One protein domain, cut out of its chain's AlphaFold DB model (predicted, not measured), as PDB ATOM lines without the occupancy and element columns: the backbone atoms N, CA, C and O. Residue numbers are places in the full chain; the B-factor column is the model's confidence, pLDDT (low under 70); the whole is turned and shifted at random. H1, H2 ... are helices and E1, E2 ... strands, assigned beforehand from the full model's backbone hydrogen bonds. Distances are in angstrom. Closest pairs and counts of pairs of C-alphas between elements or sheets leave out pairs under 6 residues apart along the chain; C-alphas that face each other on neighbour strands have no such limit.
ATOM      1  N   VAL A  65      54.160  -7.716 129.476       90.31
ATOM      2  CA  VAL A  65      54.799  -8.523 128.437       90.31
ATOM      3  C   VAL A  65      56.259  -8.755 128.812       90.31
ATOM      4  O   VAL A  65      56.997  -7.808 129.081       90.31
ATOM      5  N   ILE A  66      56.684 -10.015 128.841       93.06
ATOM      6  CA  ILE A  66      58.061 -10.412 129.148       93.06
ATOM      7  C   ILE A  66      58.600 -11.367 128.087       93.06
ATOM      8  O   ILE A  66      57.859 -12.175 127.535       93.06
ATOM      9  N   ASN A  67      59.903 -11.306 127.823       94.56
ATOM     10  CA  ASN A  67      60.560 -12.316 126.999       94.56
ATOM     11  C   ASN A  67      60.804 -13.579 127.821       94.56
ATOM     12  O   ASN A  67      61.368 -13.527 128.914       94.56
ATOM     13  N   SER A  68      60.391 -14.714 127.272       94.75
ATOM     14  CA  SER A  68      60.638 -16.040 127.825       94.75
ATOM     15  C   SER A  68      61.589 -16.799 126.907       94.75
ATOM     16  O   SER A  68      61.421 -16.808 125.687       94.75
ATOM     17  N   ALA A  69      62.609 -17.422 127.494       93.38
ATOM     18  CA  ALA A  69      63.619 -18.146 126.738       93.38
ATOM     19  C   ALA A  69      63.008 -19.352 126.010       93.38
ATOM     20  O   ALA A  69      62.299 -20.163 126.610       93.38
ATOM     21  N   ASN A  70      63.332 -19.487 124.728       92.69
ATOM     22  CA  ASN A  70      63.048 -20.668 123.928       92.69
ATOM     23  C   ASN A  70      64.353 -21.449 123.755       92.69
ATOM     24  O   ASN A  70      65.356 -20.887 123.327       92.69
ATOM     25  N   ARG A  71      64.358 -22.742 124.093       89.06
ATOM     26  CA  ARG A  71      65.585 -23.557 124.039       89.06
ATOM     27  C   ARG A  71      66.130 -23.723 122.621       89.06
ATOM     28  O   ARG A  71      67.333 -23.882 122.462       89.06
ATOM     29  N   ASN A  72      65.251 -23.685 121.623       89.06
ATOM     30  CA  ASN A  72      65.576 -24.042 120.243       89.06
ATOM     31  C   ASN A  72      65.367 -22.874 119.265       89.06
ATOM     32  O   ASN A  72      65.242 -23.104 118.066       89.06
ATOM     33  N   GLY A  73      65.264 -21.634 119.747       90.88
ATOM     34  CA  GLY A  73      64.913 -20.511 118.884       90.88
ATOM     35  C   GLY A  73      64.931 -19.154 119.584       90.88
ATOM     36  O   GLY A  73      65.410 -19.047 120.716       90.88
ATOM     37  N   PRO A  74      64.412 -18.105 118.925       92.56
ATOM     38  CA  PRO A  74      64.333 -16.776 119.514       92.56
ATOM     39  C   PRO A  74      63.425 -16.773 120.746       92.56
ATOM     40  O   PRO A  74      62.498 -17.580 120.867       92.56
ATOM     41  N   ALA A  75      63.698 -15.845 121.665       94.75
ATOM     42  CA  ALA A  75      62.848 -15.631 122.827       94.75
ATOM     43  C   ALA A  75      61.422 -15.264 122.393       94.75
ATOM     44  O   ALA A  75      61.223 -14.527 121.428       94.75
ATOM     45  N   VAL A  76      60.441 -15.766 123.135       97.62
ATOM     46  CA  VAL A  76      59.020 -15.557 122.852       97.62
ATOM     47  C   VAL A  76      58.465 -14.549 123.847       97.62
ATOM     48  O   VAL A  76      58.652 -14.691 125.060       97.62
ATOM     49  N   GLY A  77      57.772 -13.535 123.344       97.12
ATOM     50  CA  GLY A  77      56.983 -12.617 124.147       97.12
ATOM     51  C   GLY A  77      55.809 -13.349 124.786       97.12
ATOM     52  O   GLY A  77      55.014 -13.993 124.104       97.12
ATOM     53  N   VAL A  78      55.694 -13.246 126.105       95.88
ATOM     54  CA  VAL A  78      54.591 -13.810 126.880       95.88
ATOM     55  C   VAL A  78      53.961 -12.703 127.708       95.88
ATOM     56  O   VAL A  78      54.657 -11.991 128.433       95.88
ATOM     57  N   VAL A  79      52.645 -12.573 127.615       93.19
ATOM     58  CA  VAL A  79      51.842 -11.679 128.451       93.19
ATOM     59  C   VAL A  79      51.125 -12.485 129.528       93.19
ATOM     60  O   VAL A  79      50.727 -13.623 129.287       93.19
ATOM     61  N   GLY A  80      50.977 -11.911 130.720       89.69
ATOM     62  CA  GLY A  80      50.158 -12.483 131.789       89.69
ATOM     63  C   GLY A  80      49.239 -11.445 132.427       89.69
ATOM     64  O   GLY A  80      49.534 -10.249 132.401       89.69
ATOM     65  N   ASP A  81      48.142 -11.922 133.007       83.75
ATOM     66  CA  ASP A  81      47.068 -11.122 133.628       83.75
ATOM     67  C   ASP A  81      46.735 -11.517 135.062       83.75
ATOM     68  O   ASP A  81      45.685 -11.163 135.587       83.75
ATOM     69  N   GLY A  82      47.613 -12.299 135.680       82.19
ATOM     70  CA  GLY A  82      47.390 -12.884 136.998       82.19
ATOM     71  C   GLY A  82      46.630 -14.213 136.961       82.19
ATOM     72  O   GLY A  82      46.873 -15.055 137.823       82.19
ATOM     73  N   GLN A  83      45.802 -14.472 135.943       83.75
ATOM     74  CA  GLN A  83      45.079 -15.739 135.804       83.75
ATOM     75  C   GLN A  83      45.812 -16.735 134.897       83.75
ATOM     76  O   GLN A  83      45.877 -17.930 135.193       83.75
ATOM     77  N   GLY A  84      46.352 -16.261 133.781       89.06
ATOM     78  CA  GLY A  84      46.955 -17.080 132.747       89.06
ATOM     79  C   GLY A  84      48.101 -16.386 132.027       89.06
ATOM     80  O   GLY A  84      48.525 -15.278 132.358       89.06
ATOM     81  N   PHE A  85      48.619 -17.095 131.035       92.94
ATOM     82  CA  PHE A  85      49.675 -16.633 130.153       92.94
ATOM     83  C   PHE A  85      49.253 -16.793 128.712       92.94
ATOM     84  O   PHE A  85      48.465 -17.677 128.360       92.94
ATOM     85  N   ALA A  86      49.813 -15.939 127.873       94.38
ATOM     86  CA  ALA A  86      49.404 -15.874 126.500       94.38
ATOM     87  C   ALA A  86      50.566 -15.434 125.600       94.38
ATOM     88  O   ALA A  86      51.405 -14.625 125.999       94.38
ATOM     89  N   ALA A  87      50.663 -16.026 124.414       96.56
ATOM     90  CA  ALA A  87      51.728 -15.767 123.446       96.56
ATOM     91  C   ALA A  87      51.166 -15.868 122.032       96.56
ATOM     92  O   ALA A  87      50.136 -16.509 121.816       96.56
ATOM     93  N   ALA A  88      51.839 -15.243 121.072       96.69
ATOM     94  CA  ALA A  88      51.384 -15.211 119.693       96.69
ATOM     95  C   ALA A  88      52.502 -15.564 118.715       96.69
ATOM     96  O   ALA A  88      53.688 -15.372 118.993       96.69
ATOM     97  N   LEU A  89      52.087 -16.057 117.556       96.25
ATOM     98  CA  LEU A  89      52.907 -16.222 116.370       96.25
ATOM     99  C   LEU A  89      52.253 -15.510 115.194       96.25
ATOM    100  O   LEU A  89      51.029 -15.485 115.087       96.25
ATOM    101  N   GLU A  90      53.071 -14.925 114.331       95.88
ATOM    102  CA  GLU A  90      52.646 -14.317 113.075       95.88
ATOM    103  C   GLU A  90      52.955 -15.273 111.928       95.88
ATOM    104  O   GLU A  90      54.070 -15.787 111.828       95.88
ATOM    105  N   ILE A  91      51.957 -15.539 111.090       93.38
ATOM    106  CA  ILE A  91      52.120 -16.316 109.862       93.38
ATOM    107  C   ILE A  91      52.621 -15.370 108.777       93.38
ATOM    108  O   ILE A  91      52.046 -14.299 108.575       93.38
ATOM    109  N   ASP A  92      53.643 -15.786 108.039       86.88
ATOM    110  CA  ASP A  92      54.056 -15.094 106.825       86.88
ATOM    111  C   ASP A  92      53.005 -15.336 105.725       86.88
ATOM    112  O   ASP A  92      52.751 -16.468 105.302       86.88
ATOM    113  N   THR A  93      52.327 -14.267 105.305       76.94
ATOM    114  CA  THR A  93      51.155 -14.328 104.415       76.94
ATOM    115  C   THR A  93      51.463 -13.983 102.960       76.94
ATOM    116  O   THR A  93      50.561 -13.584 102.223       76.94
ATOM    117  N   GLY A  94      52.698 -14.199 102.492       70.50
ATOM    118  CA  GLY A  94      53.054 -14.028 101.073       70.50
ATOM    119  C   GLY A  94      52.166 -14.795 100.069       70.50
ATOM    120  O   GLY A  94      52.219 -14.525  98.871       70.50
ATOM    121  N   ALA A  95      51.320 -15.723 100.536       60.03
ATOM    122  CA  ALA A  95      50.348 -16.490  99.757       60.03
ATOM    123  C   ALA A  95      48.953 -16.536 100.440       60.03
ATOM    124  O   ALA A  95      48.819 -16.197 101.620       60.03
ATOM    125  N   PRO A  96      47.887 -16.984  99.736       66.50
ATOM    126  CA  PRO A  96      46.549 -17.103 100.313       66.50
ATOM    127  C   PRO A  96      46.534 -17.973 101.576       66.50
ATOM    128  O   PRO A  96      46.999 -19.112 101.568       66.50
ATOM    129  N   VAL A  97      45.936 -17.453 102.649       71.56
ATOM    130  CA  VAL A  97      45.842 -18.134 103.947       71.56
ATOM    131  C   VAL A  97      44.973 -19.387 103.816       71.56
ATOM    132  O   VAL A  97      43.750 -19.297 103.709       71.56
ATOM    133  N   ARG A  98      45.605 -20.564 103.849       79.75
ATOM    134  CA  ARG A  98      44.944 -21.883 103.860       79.75
ATOM    135  C   ARG A  98      44.928 -22.503 105.257       79.75
ATOM    136  O   ARG A  98      45.097 -23.708 105.416       79.75
ATOM    137  N   LEU A  99      44.762 -21.669 106.281       83.12
ATOM    138  CA  LEU A  99      44.668 -22.138 107.657       83.12
ATOM    139  C   LEU A  99      43.349 -22.893 107.850       83.12
ATOM    140  O   LEU A  99      42.270 -22.318 107.715       83.12
ATOM    141  N   GLN A 100      43.447 -24.177 108.176       86.19
ATOM    142  CA  GLN A 100      42.302 -24.996 108.549       86.19
ATOM    143  C   GLN A 100      42.076 -24.878 110.056       86.19
ATOM    144  O   GLN A 100      42.903 -25.302 110.863       86.19
ATOM    145  N   LEU A 101      40.949 -24.292 110.450       86.69
ATOM    146  CA  LEU A 101      40.653 -24.012 111.858       86.69
ATOM    147  C   LEU A 101      40.480 -25.293 112.690       86.69
ATOM    148  O   LEU A 101      40.857 -25.317 113.858       86.69
ATOM    149  N   ALA A 102      39.998 -26.378 112.074       86.44
ATOM    150  CA  ALA A 102      39.908 -27.691 112.709       86.44
ATOM    151  C   ALA A 102      41.286 -28.240 113.124       86.44
ATOM    152  O   ALA A 102      41.420 -28.832 114.192       86.44
ATOM    153  N   ASP A 103      42.330 -27.987 112.330       88.50
ATOM    154  CA  ASP A 103      43.684 -28.414 112.679       88.50
ATOM    155  C   ASP A 103      44.227 -27.658 113.886       88.50
ATOM    156  O   ASP A 103      44.876 -28.262 114.740       88.50
ATOM    157  N   LEU A 104      43.935 -26.360 113.990       90.06
ATOM    158  CA  LEU A 104      44.303 -25.578 115.164       90.06
ATOM    159  C   LEU A 104      43.538 -26.047 116.408       90.06
ATOM    160  O   LEU A 104      44.146 -26.196 117.462       90.06
ATOM    161  N   ALA A 105      42.241 -26.335 116.283       89.00
ATOM    162  CA  ALA A 105      41.449 -26.886 117.382       89.00
ATOM    163  C   ALA A 105      42.000 -28.244 117.854       89.00
ATOM    164  O   ALA A 105      42.183 -28.440 119.053       89.00
ATOM    165  N   SER A 106      42.356 -29.145 116.927       90.88
ATOM    166  CA  SER A 106      42.998 -30.423 117.281       90.88
ATOM    167  C   SER A 106      44.341 -30.217 117.979       90.88
ATOM    168  O   SER A 106      44.631 -30.866 118.975       90.88
ATOM    169  N   PHE A 107      45.147 -29.253 117.516       93.94
ATOM    170  CA  PHE A 107      46.403 -28.913 118.171       93.94
ATOM    171  C   PHE A 107      46.177 -28.451 119.614       93.94
ATOM    172  O   PHE A 107      46.864 -28.929 120.504       93.94
ATOM    173  N   VAL A 108      45.212 -27.561 119.858       92.94
ATOM    174  CA  VAL A 108      44.899 -27.083 121.215       92.94
ATOM    175  C   VAL A 108      44.472 -28.231 122.128       92.94
ATOM    176  O   VAL A 108      44.923 -28.281 123.270       92.94
ATOM    177  N   ALA A 109      43.631 -29.138 121.626       91.62
ATOM    178  CA  ALA A 109      43.112 -30.265 122.395       91.62
ATOM    179  C   ALA A 109      44.191 -31.307 122.739       91.62
ATOM    180  O   ALA A 109      44.196 -31.830 123.854       91.62
ATOM    181  N   ASP A 110      45.102 -31.586 121.804       94.69
ATOM    182  CA  ASP A 110      46.078 -32.676 121.925       94.69
ATOM    183  C   ASP A 110      47.439 -32.227 122.493       94.69
ATOM    184  O   ASP A 110      48.291 -33.062 122.810       94.69
ATOM    185  N   ASP A 111      47.701 -30.918 122.589       96.94
ATOM    186  CA  ASP A 111      49.014 -30.419 122.997       96.94
ATOM    187  C   ASP A 111      49.309 -30.719 124.486       96.94
ATOM    188  O   ASP A 111      48.520 -30.373 125.371       96.94
ATOM    189  N   PRO A 112      50.489 -31.286 124.815       97.12
ATOM    190  CA  PRO A 112      50.835 -31.687 126.182       97.12
ATOM    191  C   PRO A 112      51.056 -30.510 127.143       97.12
ATOM    192  O   PRO A 112      51.349 -30.722 128.318       97.12
ATOM    193  N   SER A 113      50.997 -29.265 126.667       96.38
ATOM    194  CA  SER A 113      50.964 -28.093 127.539       96.38
ATOM    195  C   SER A 113      49.555 -27.773 128.052       96.38
ATOM    196  O   SER A 113      49.424 -26.775 128.760       96.38
ATOM    197  N   GLU A 114      48.535 -28.580 127.733       94.25
ATOM    198  CA  GLU A 114      47.154 -28.435 128.230       94.25
ATOM    199  C   GLU A 114      46.642 -27.000 127.998       94.25
ATOM    200  O   GLU A 114      46.381 -26.227 128.925       94.25
ATOM    201  N   LEU A 115      46.618 -26.589 126.728       93.88
ATOM    202  CA  LEU A 115      46.252 -25.229 126.340       93.88
ATOM    203  C   LEU A 115      44.790 -24.934 126.694       93.88
ATOM    204  O   LEU A 115      43.906 -25.767 126.532       93.88
ATOM    205  N   LEU A 136      47.924 -18.233 121.425       95.00
ATOM    206  CA  LEU A 136      47.711 -19.354 122.340       95.00
ATOM    207  C   LEU A 136      47.518 -18.851 123.767       95.00
ATOM    208  O   LEU A 136      48.239 -17.957 124.222       95.00
ATOM    209  N   ARG A 137      46.579 -19.469 124.488       93.69
ATOM    210  CA  ARG A 137      46.321 -19.203 125.904       93.69
ATOM    211  C   ARG A 137      46.632 -20.438 126.738       93.69
ATOM    212  O   ARG A 137      46.234 -21.550 126.399       93.69
ATOM    213  N   HIS A 138      47.307 -20.228 127.858       93.44
ATOM    214  CA  HIS A 138      47.630 -21.263 128.827       93.44
ATOM    215  C   HIS A 138      47.241 -20.797 130.227       93.44
ATOM    216  O   HIS A 138      47.570 -19.686 130.639       93.44
ATOM    217  N   GLU A 139      46.534 -21.642 130.971       92.06
ATOM    218  CA  GLU A 139      45.986 -21.283 132.275       92.06
ATOM    219  C   GLU A 139      46.452 -22.288 133.349       92.06
ATOM    220  O   GLU A 139      45.958 -23.417 133.409       92.06
ATOM    221  N   PRO A 140      47.401 -21.894 134.223       92.00
ATOM    222  CA  PRO A 140      48.106 -22.815 135.120       92.00
ATOM    223  C   PRO A 140      47.211 -23.610 136.069       92.00
ATOM    224  O   PRO A 140      47.568 -24.712 136.486       92.00
ATOM    225  N   MET A 141      46.061 -23.046 136.446       89.38
ATOM    226  CA  MET A 141      45.140 -23.687 137.385       89.38
ATOM    227  C   MET A 141      44.481 -24.946 136.810       89.38
ATOM    228  O   MET A 141      44.159 -25.852 137.584       89.38
ATOM    229  N   TRP A 142      44.342 -25.025 135.481       88.12
ATOM    230  CA  TRP A 142      43.814 -26.195 134.771       88.12
ATOM    231  C   TRP A 142      44.916 -27.068 134.176       88.12
ATOM    232  O   TRP A 142      44.729 -28.273 134.108       88.12
ATOM    233  N   ALA A 143      46.076 -26.490 133.862       93.06
ATOM    234  CA  ALA A 143      47.213 -27.187 133.267       93.06
ATOM    235  C   ALA A 143      48.279 -27.629 134.291       93.06
ATOM    236  O   ALA A 143      49.486 -27.449 134.101       93.06
ATOM    237  N   GLN A 144      47.854 -28.129 135.454       94.31
ATOM    238  CA  GLN A 144      48.767 -28.285 136.595       94.31
ATOM    239  C   GLN A 144      49.884 -29.298 136.349       94.31
ATOM    240  O   GLN A 144      50.973 -29.139 136.908       94.31
ATOM    241  N   THR A 145      49.615 -30.354 135.580       95.81
ATOM    242  CA  THR A 145      50.606 -31.391 135.275       95.81
ATOM    243  C   THR A 145      51.684 -30.803 134.375       95.81
ATOM    244  O   THR A 145      52.847 -30.757 134.789       95.81
ATOM    245  N   ALA A 146      51.288 -30.200 133.249       95.75
ATOM    246  CA  ALA A 146      52.191 -29.494 132.341       95.75
ATOM    247  C   ALA A 146      53.073 -28.435 133.033       95.75
ATOM    248  O   ALA A 146      54.260 -28.303 132.707       95.75
ATOM    249  N   VAL A 147      52.517 -27.694 133.999       96.38
ATOM    250  CA  VAL A 147      53.244 -26.683 134.783       96.38
ATOM    251  C   VAL A 147      54.247 -27.328 135.745       96.38
ATOM    252  O   VAL A 147      55.390 -26.872 135.833       96.38
ATOM    253  N   LYS A 148      53.857 -28.387 136.470       95.50
ATOM    254  CA  LYS A 148      54.727 -29.081 137.443       95.50
ATOM    255  C   LYS A 148      55.932 -29.733 136.773       95.50
ATOM    256  O   LYS A 148      57.043 -29.584 137.275       95.50
ATOM    257  N   GLU A 149      55.728 -30.391 135.636       96.31
ATOM    258  CA  GLU A 149      56.802 -31.032 134.859       96.31
ATOM    259  C   GLU A 149      57.860 -30.036 134.367       96.31
ATOM    260  O   GLU A 149      58.990 -30.415 134.061       96.31
ATOM    261  N   ARG A 150      57.519 -28.745 134.335       95.88
ATOM    262  CA  ARG A 150      58.391 -27.654 133.889       95.88
ATOM    263  C   ARG A 150      58.889 -26.773 135.035       95.88
ATOM    264  O   ARG A 150      59.238 -25.621 134.817       95.88
ATOM    265  N   GLY A 151      58.934 -27.311 136.254       93.31
ATOM    266  CA  GLY A 151      59.484 -26.628 137.433       93.31
ATOM    267  C   GLY A 151      58.448 -25.895 138.290       93.31
ATOM    268  O   GLY A 151      58.776 -25.427 139.379       93.31
ATOM    269  N   GLY A 152      57.184 -25.860 137.865       92.50
ATOM    270  CA  GLY A 152      56.088 -25.286 138.636       92.50
ATOM    271  C   GLY A 152      55.986 -23.757 138.574       92.50
ATOM    272  O   GLY A 152      56.830 -23.050 138.023       92.50
ATOM    273  N   GLY A 153      54.907 -23.240 139.166       92.12
ATOM    274  CA  GLY A 153      54.653 -21.804 139.276       92.12
ATOM    275  C   GLY A 153      54.511 -21.085 137.929       92.12
ATOM    276  O   GLY A 153      54.240 -21.687 136.892       92.12
ATOM    277  N   ALA A 154      54.696 -19.765 137.961       91.88
ATOM    278  CA  ALA A 154      54.577 -18.909 136.782       91.88
ATOM    279  C   ALA A 154      55.653 -19.201 135.720       91.88
ATOM    280  O   ALA A 154      55.395 -19.081 134.527       91.88
ATOM    281  N   GLU A 155      56.857 -19.591 136.136       93.88
ATOM    282  CA  GLU A 155      57.942 -19.926 135.211       93.88
ATOM    283  C   GLU A 155      57.650 -21.216 134.439       93.88
ATOM    284  O   GLU A 155      57.731 -21.211 133.210       93.88
ATOM    285  N   GLY A 156      57.204 -22.275 135.127       95.38
ATOM    286  CA  GLY A 156      56.802 -23.524 134.480       95.38
ATOM    287  C   GLY A 156      55.632 -23.344 133.511       95.38
ATOM    288  O   GLY A 156      55.632 -23.934 132.433       95.38
ATOM    289  N   ALA A 157      54.683 -22.463 133.838       95.56
ATOM    290  CA  ALA A 157      53.580 -22.107 132.949       95.56
ATOM    291  C   ALA A 157      54.031 -21.378 131.676       95.56
ATOM    292  O   ALA A 157      53.608 -21.724 130.572       95.56
ATOM    293  N   ARG A 158      54.937 -20.400 131.799       96.25
ATOM    294  CA  ARG A 158      55.525 -19.741 130.625       96.25
ATOM    295  C   ARG A 158      56.331 -20.723 129.788       96.25
ATOM    296  O   ARG A 158      56.183 -20.737 128.572       96.25
ATOM    297  N   ALA A 159      57.121 -21.587 130.421       96.81
ATOM    298  CA  ALA A 159      57.864 -22.631 129.725       96.81
ATOM    299  C   ALA A 159      56.934 -23.611 128.985       96.81
ATOM    300  O   ALA A 159      57.256 -24.035 127.874       96.81
ATOM    301  N   ALA A 160      55.771 -23.948 129.558       97.38
ATOM    302  CA  ALA A 160      54.757 -24.771 128.898       97.38
ATOM    303  C   ALA A 160      54.211 -24.083 127.642       97.38
ATOM    304  O   ALA A 160      54.183 -24.688 126.568       97.38
ATOM    305  N   LEU A 161      53.846 -22.806 127.753       97.50
ATOM    306  CA  LEU A 161      53.332 -22.020 126.636       97.50
ATOM    307  C   LEU A 161      54.378 -21.814 125.526       97.50
ATOM    308  O   LEU A 161      54.069 -22.016 124.356       97.50
ATOM    309  N   VAL A 162      55.628 -21.489 125.870       98.00
ATOM    310  CA  VAL A 162      56.725 -21.362 124.889       98.00
ATOM    311  C   VAL A 162      56.963 -22.681 124.155       98.00
ATOM    312  O   VAL A 162      57.146 -22.691 122.940       98.00
ATOM    313  N   ALA A 163      56.904 -23.811 124.868       97.62
ATOM    314  CA  ALA A 163      57.034 -25.123 124.245       97.62
ATOM    315  C   ALA A 163      55.874 -25.429 123.278       97.62
ATOM    316  O   ALA A 163      56.105 -26.040 122.236       97.62
ATOM    317  N   ALA A 164      54.651 -24.995 123.600       97.69
ATOM    318  CA  ALA A 164      53.499 -25.128 122.709       97.69
ATOM    319  C   ALA A 164      53.644 -24.256 121.451       97.69
ATOM    320  O   ALA A 164      53.430 -24.744 120.347       97.69
ATOM    321  N   ILE A 165      54.100 -23.005 121.592       97.94
ATOM    322  CA  ILE A 165      54.397 -22.120 120.452       97.94
ATOM    323  C   ILE A 165      55.430 -22.759 119.514       97.94
ATOM    324  O   ILE A 165      55.218 -22.780 118.304       97.94
ATOM    325  N   ALA A 166      56.506 -23.339 120.055       97.25
ATOM    326  CA  ALA A 166      57.521 -24.016 119.247       97.25
ATOM    327  C   ALA A 166      56.954 -25.230 118.483       97.25
ATOM    328  O   ALA A 166      57.256 -25.411 117.305       97.25
ATOM    329  N   ARG A 167      56.098 -26.047 119.115       97.44
ATOM    330  CA  ARG A 167      55.438 -27.181 118.437       97.44
ATOM    331  C   ARG A 167      54.458 -26.723 117.363       97.44
ATOM    332  O   ARG A 167      54.423 -27.316 116.286       97.44
ATOM    333  N   LEU A 168      53.690 -25.667 117.632       96.50
ATOM    334  CA  LEU A 168      52.776 -25.099 116.647       96.50
ATOM    335  C   LEU A 168      53.538 -24.539 115.445       96.50
ATOM    336  O   LEU A 168      53.139 -24.786 114.313       96.50
ATOM    337  N   GLN A 169      54.658 -23.850 115.678       95.81
ATOM    338  CA  GLN A 169      55.528 -23.351 114.613       95.81
ATOM    339  C   GLN A 169      55.981 -24.485 113.683       95.81
ATOM    340  O   GLN A 169      55.782 -24.381 112.477       95.81
ATOM    341  N   VAL A 170      56.508 -25.587 114.233       95.44
ATOM    342  CA  VAL A 170      56.908 -26.768 113.444       95.44
ATOM    343  C   VAL A 170      55.724 -27.320 112.647       95.44
ATOM    344  O   VAL A 170      55.821 -27.492 111.434       95.44
ATOM    345  N   ARG A 171      54.566 -27.505 113.295       94.75
ATOM    346  CA  ARG A 171      53.355 -28.034 112.645       94.75
ATOM    347  C   ARG A 171      52.848 -27.145 111.503       94.75
ATOM    348  O   ARG A 171      52.304 -27.659 110.526       94.75
ATOM    349  N   LEU A 172      52.980 -25.825 111.623       93.25
ATOM    350  CA  LEU A 172      52.618 -24.878 110.566       93.25
ATOM    351  C   LEU A 172      53.645 -24.903 109.424       93.25
ATOM    352  O   LEU A 172      53.251 -24.941 108.256       93.25
ATOM    353  N   SER A 173      54.940 -24.975 109.741       92.12
ATOM    354  CA  SER A 173      56.013 -25.135 108.752       92.12
ATOM    355  C   SER A 173      55.853 -26.406 107.913       92.12
ATOM    356  O   SER A 173      55.952 -26.326 106.689       92.12
ATOM    357  N   ASP A 174      55.495 -27.538 108.527       93.00
ATOM    358  CA  ASP A 174      55.216 -28.808 107.827       93.00
ATOM    359  C   ASP A 174      54.062 -28.692 106.815       93.00
ATOM    360  O   ASP A 174      53.942 -29.486 105.882       93.00
ATOM    361  N   ARG A 175      53.212 -27.674 106.972       90.69
ATOM    362  CA  ARG A 175      52.073 -27.365 106.096       90.69
ATOM    363  C   ARG A 175      52.342 -26.190 105.162       90.69
ATOM    364  O   ARG A 175      51.404 -25.630 104.598       90.69
ATOM    365  N   SER A 176      53.612 -25.812 105.007       90.62
ATOM    366  CA  SER A 176      54.042 -24.678 104.183       90.62
ATOM    367  C   SER A 176      53.415 -23.342 104.608       90.62
ATOM    368  O   SER A 176      53.188 -22.467 103.776       90.62
ATOM    369  N   LEU A 177      53.140 -23.181 105.905       91.00
ATOM    370  CA  LEU A 177      52.711 -21.927 106.525       91.00
ATOM    371  C   LEU A 177      53.804 -21.469 107.500       91.00
ATOM    372  O   LEU A 177      53.674 -21.685 108.705       91.00
ATOM    373  N   PRO A 178      54.923 -20.901 107.014       91.69
ATOM    374  CA  PRO A 178      55.973 -20.430 107.903       91.69
ATOM    375  C   PRO A 178      55.414 -19.377 108.862       91.69
ATOM    376  O   PRO A 178      54.677 -18.474 108.469       91.69
ATOM    377  N   ALA A 179      55.756 -19.520 110.138       94.12
ATOM    378  CA  ALA A 179      55.340 -18.599 111.176       94.12
ATOM    379  C   ALA A 179      56.502 -18.283 112.113       94.12
ATOM    380  O   ALA A 179      57.383 -19.119 112.324       94.12
ATOM    381  N   ALA A 180      56.489 -17.090 112.696       95.88
ATOM    382  CA  ALA A 180      57.481 -16.645 113.663       95.88
ATOM    383  C   ALA A 180      56.800 -16.294 114.994       95.88
ATOM    384  O   ALA A 180      55.771 -15.613 114.988       95.88
ATOM    385  N   PRO A 181      57.330 -16.748 116.146       97.31
ATOM    386  CA  PRO A 181      56.841 -16.283 117.435       97.31
ATOM    387  C   PRO A 181      57.122 -14.786 117.590       97.31
ATOM    388  O   PRO A 181      58.211 -14.327 117.251       97.31
ATOM    389  N   LEU A 182      56.168 -14.044 118.150       97.38
ATOM    390  CA  LEU A 182      56.376 -12.631 118.448       97.38
ATOM    391  C   LEU A 182      57.279 -12.474 119.674       97.38
ATOM    392  O   LEU A 182      57.067 -13.127 120.700       97.38
ATOM    393  N   SER A 183      58.249 -11.571 119.599       96.81
ATOM    394  CA  SER A 183      59.006 -11.070 120.750       96.81
ATOM    395  C   SER A 183      58.126 -10.215 121.670       96.81
ATOM    396  O   SER A 183      57.002  -9.842 121.329       96.81
ATOM    397  N   SER A 184      58.629  -9.841 122.849       95.06
ATOM    398  CA  SER A 184      57.895  -8.947 123.758       95.06
ATOM    399  C   SER A 184      57.541  -7.594 123.132       95.06
ATOM    400  O   SER A 184      56.491  -7.031 123.442       95.06
ATOM    401  N   VAL A 185      58.418  -7.064 122.275       95.19
ATOM    402  CA  VAL A 185      58.210  -5.776 121.598       95.19
ATOM    403  C   VAL A 185      57.112  -5.926 120.555       95.19
ATOM    404  O   VAL A 185      56.127  -5.197 120.613       95.19
ATOM    405  N   GLU A 186      57.221  -6.923 119.679       95.56
ATOM    406  CA  GLU A 186      56.230  -7.170 118.625       95.56
ATOM    407  C   GLU A 186      54.855  -7.508 119.206       95.56
ATOM    408  O   GLU A 186      53.843  -7.002 118.723       95.56
ATOM    409  N   LEU A 187      54.807  -8.293 120.288       94.69
ATOM    410  CA  LEU A 187      53.558  -8.606 120.978       94.69
ATOM    411  C   LEU A 187      52.917  -7.345 121.581       94.69
ATOM    412  O   LEU A 187      51.706  -7.163 121.475       94.69
ATOM    413  N   SER A 188      53.714  -6.448 122.170       91.75
ATOM    414  CA  SER A 188      53.218  -5.164 122.693       91.75
ATOM    415  C   SER A 188      52.708  -4.254 121.572       91.75
ATOM    416  O   SER A 188      51.664  -3.620 121.718       91.75
ATOM    417  N   THR A 189      53.401  -4.223 120.431       91.69
ATOM    418  CA  THR A 189      52.965  -3.490 119.235       91.69
ATOM    419  C   THR A 189      51.653  -4.042 118.681       91.69
ATOM    420  O   THR A 189      50.760  -3.257 118.375       91.69
ATOM    421  N   MET A 190      51.496  -5.368 118.612       91.44
ATOM    422  CA  MET A 190      50.241  -6.018 118.215       91.44
ATOM    423  C   MET A 190      49.092  -5.628 119.158       91.44
ATOM    424  O   MET A 190      47.988  -5.323 118.715       91.44
ATOM    425  N   PHE A 191      49.331  -5.590 120.469       87.94
ATOM    426  CA  PHE A 191      48.320  -5.126 121.418       87.94
ATOM    427  C   PHE A 191      47.919  -3.672 121.204       87.94
ATOM    428  O   PHE A 191      46.728  -3.363 121.244       87.94
ATOM    429  N   ALA A 192      48.891  -2.791 120.979       86.44
ATOM    430  CA  ALA A 192      48.620  -1.385 120.720       86.44
ATOM    431  C   ALA A 192      47.815  -1.206 119.422       86.44
ATOM    432  O   ALA A 192      46.820  -0.485 119.428       86.44
TER     433      ALA A 192
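AT A GLANCE: This is residues 65 to 115 and 136 to 192 of the 298 residues of the protein "Putative type VII ESX secretion system translocon, EccE" of Kibdelosporangium aridum (UniProt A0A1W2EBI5). A small, strongly twisted sheet of five strands has the long helix H3 running along one face and the shorter H4 set slantwise over the other. H1 is near H3 but off the sheet, and the little H2 packs on residues 153 to 160 of H3. The printed part has 108 residues, with four named helices and five named strands in the order E1 E2 E3 H1 E4 H2 H3 E5 H4. The sheet is branched, with antiparallel pairs E1 and E2, E2 and E3, E3 and E4, and E3 and E5; the class is mixed, helices and strands. The whole is compact, with a radius of gyration of the C-alphas of 13.5 A and spans of 40 by 30 by 24 A.

HOW THE PARTS SIT: E1, residues 65 to 68, E2, residues 76 to 80, and E3, residues 85 to 91, form a meander, each strand the antiparallel neighbour of the one before. In the hairpin of E1 and E2, N 66 and O 78 are 2.9 A apart; in that of E2 and E3, N 79 and O 86 are 2.9 A apart. Pairing along E3 is staggered: E4, residues 136 to 138, pairs with its residues 85 to 87, with N 136 and O 87 2.8 A apart, and E5, residues 179 to 181, with its residues 89 to 91, with N 90 and O 180 2.9 A apart. H3, residues 153 to 173, is on the sheet at a height of 8.1 A, over E2 and E3, along the strands at 16 degrees to E3 on the local plane; its closest C-alphas to E3 are those of Arg 158 and Phe 85, 6.6 A apart. H4, residues 184 to 192, is on the opposite face at a height of 7.6 A, only just over E2 and E3, with 3 of its C-alphas falling on each; the C-alphas of Ser 184 and Gly 77 are its closest to E2, 3.8 A apart. H2, residues 144 to 148, touches H3, the closest C-alphas being those of Val 147 and Gly 156, 4.8 A apart. H1, residues 101 to 110, is close to H3 but not clearly touching, at a steep tilt of 42 degrees, opposite ways; the C-alphas of Phe 107 and Leu 168 are 7.6 A apart. In H1, H2, H3 and H4 every O i to N i+4 pair is within hydrogen-bond range.

IN THESE COORDINATES: E1 begins at C-alpha 65, (54.799, -8.523, 128.437). E3 measures 20.4 A from first to last C-alpha, H1 14.3 A and H3 30.7 A. H3 begins at C-alpha 153, (54.653, -21.804, 139.276), and H4 ends at C-alpha 192, (48.620, -1.385, 120.720).

THE WHOLE: The C-alphas of Pro 96 and Gly 151 are the two farthest apart, 40.4 A. Residues 116 to 135 are cut out, and C-alphas 115 and 136 are 7.3 A apart across the cut. Of the links printed whole, none is long. Mean pLDDT of the printed part is 91.9, with residues 95 to 96 under 70.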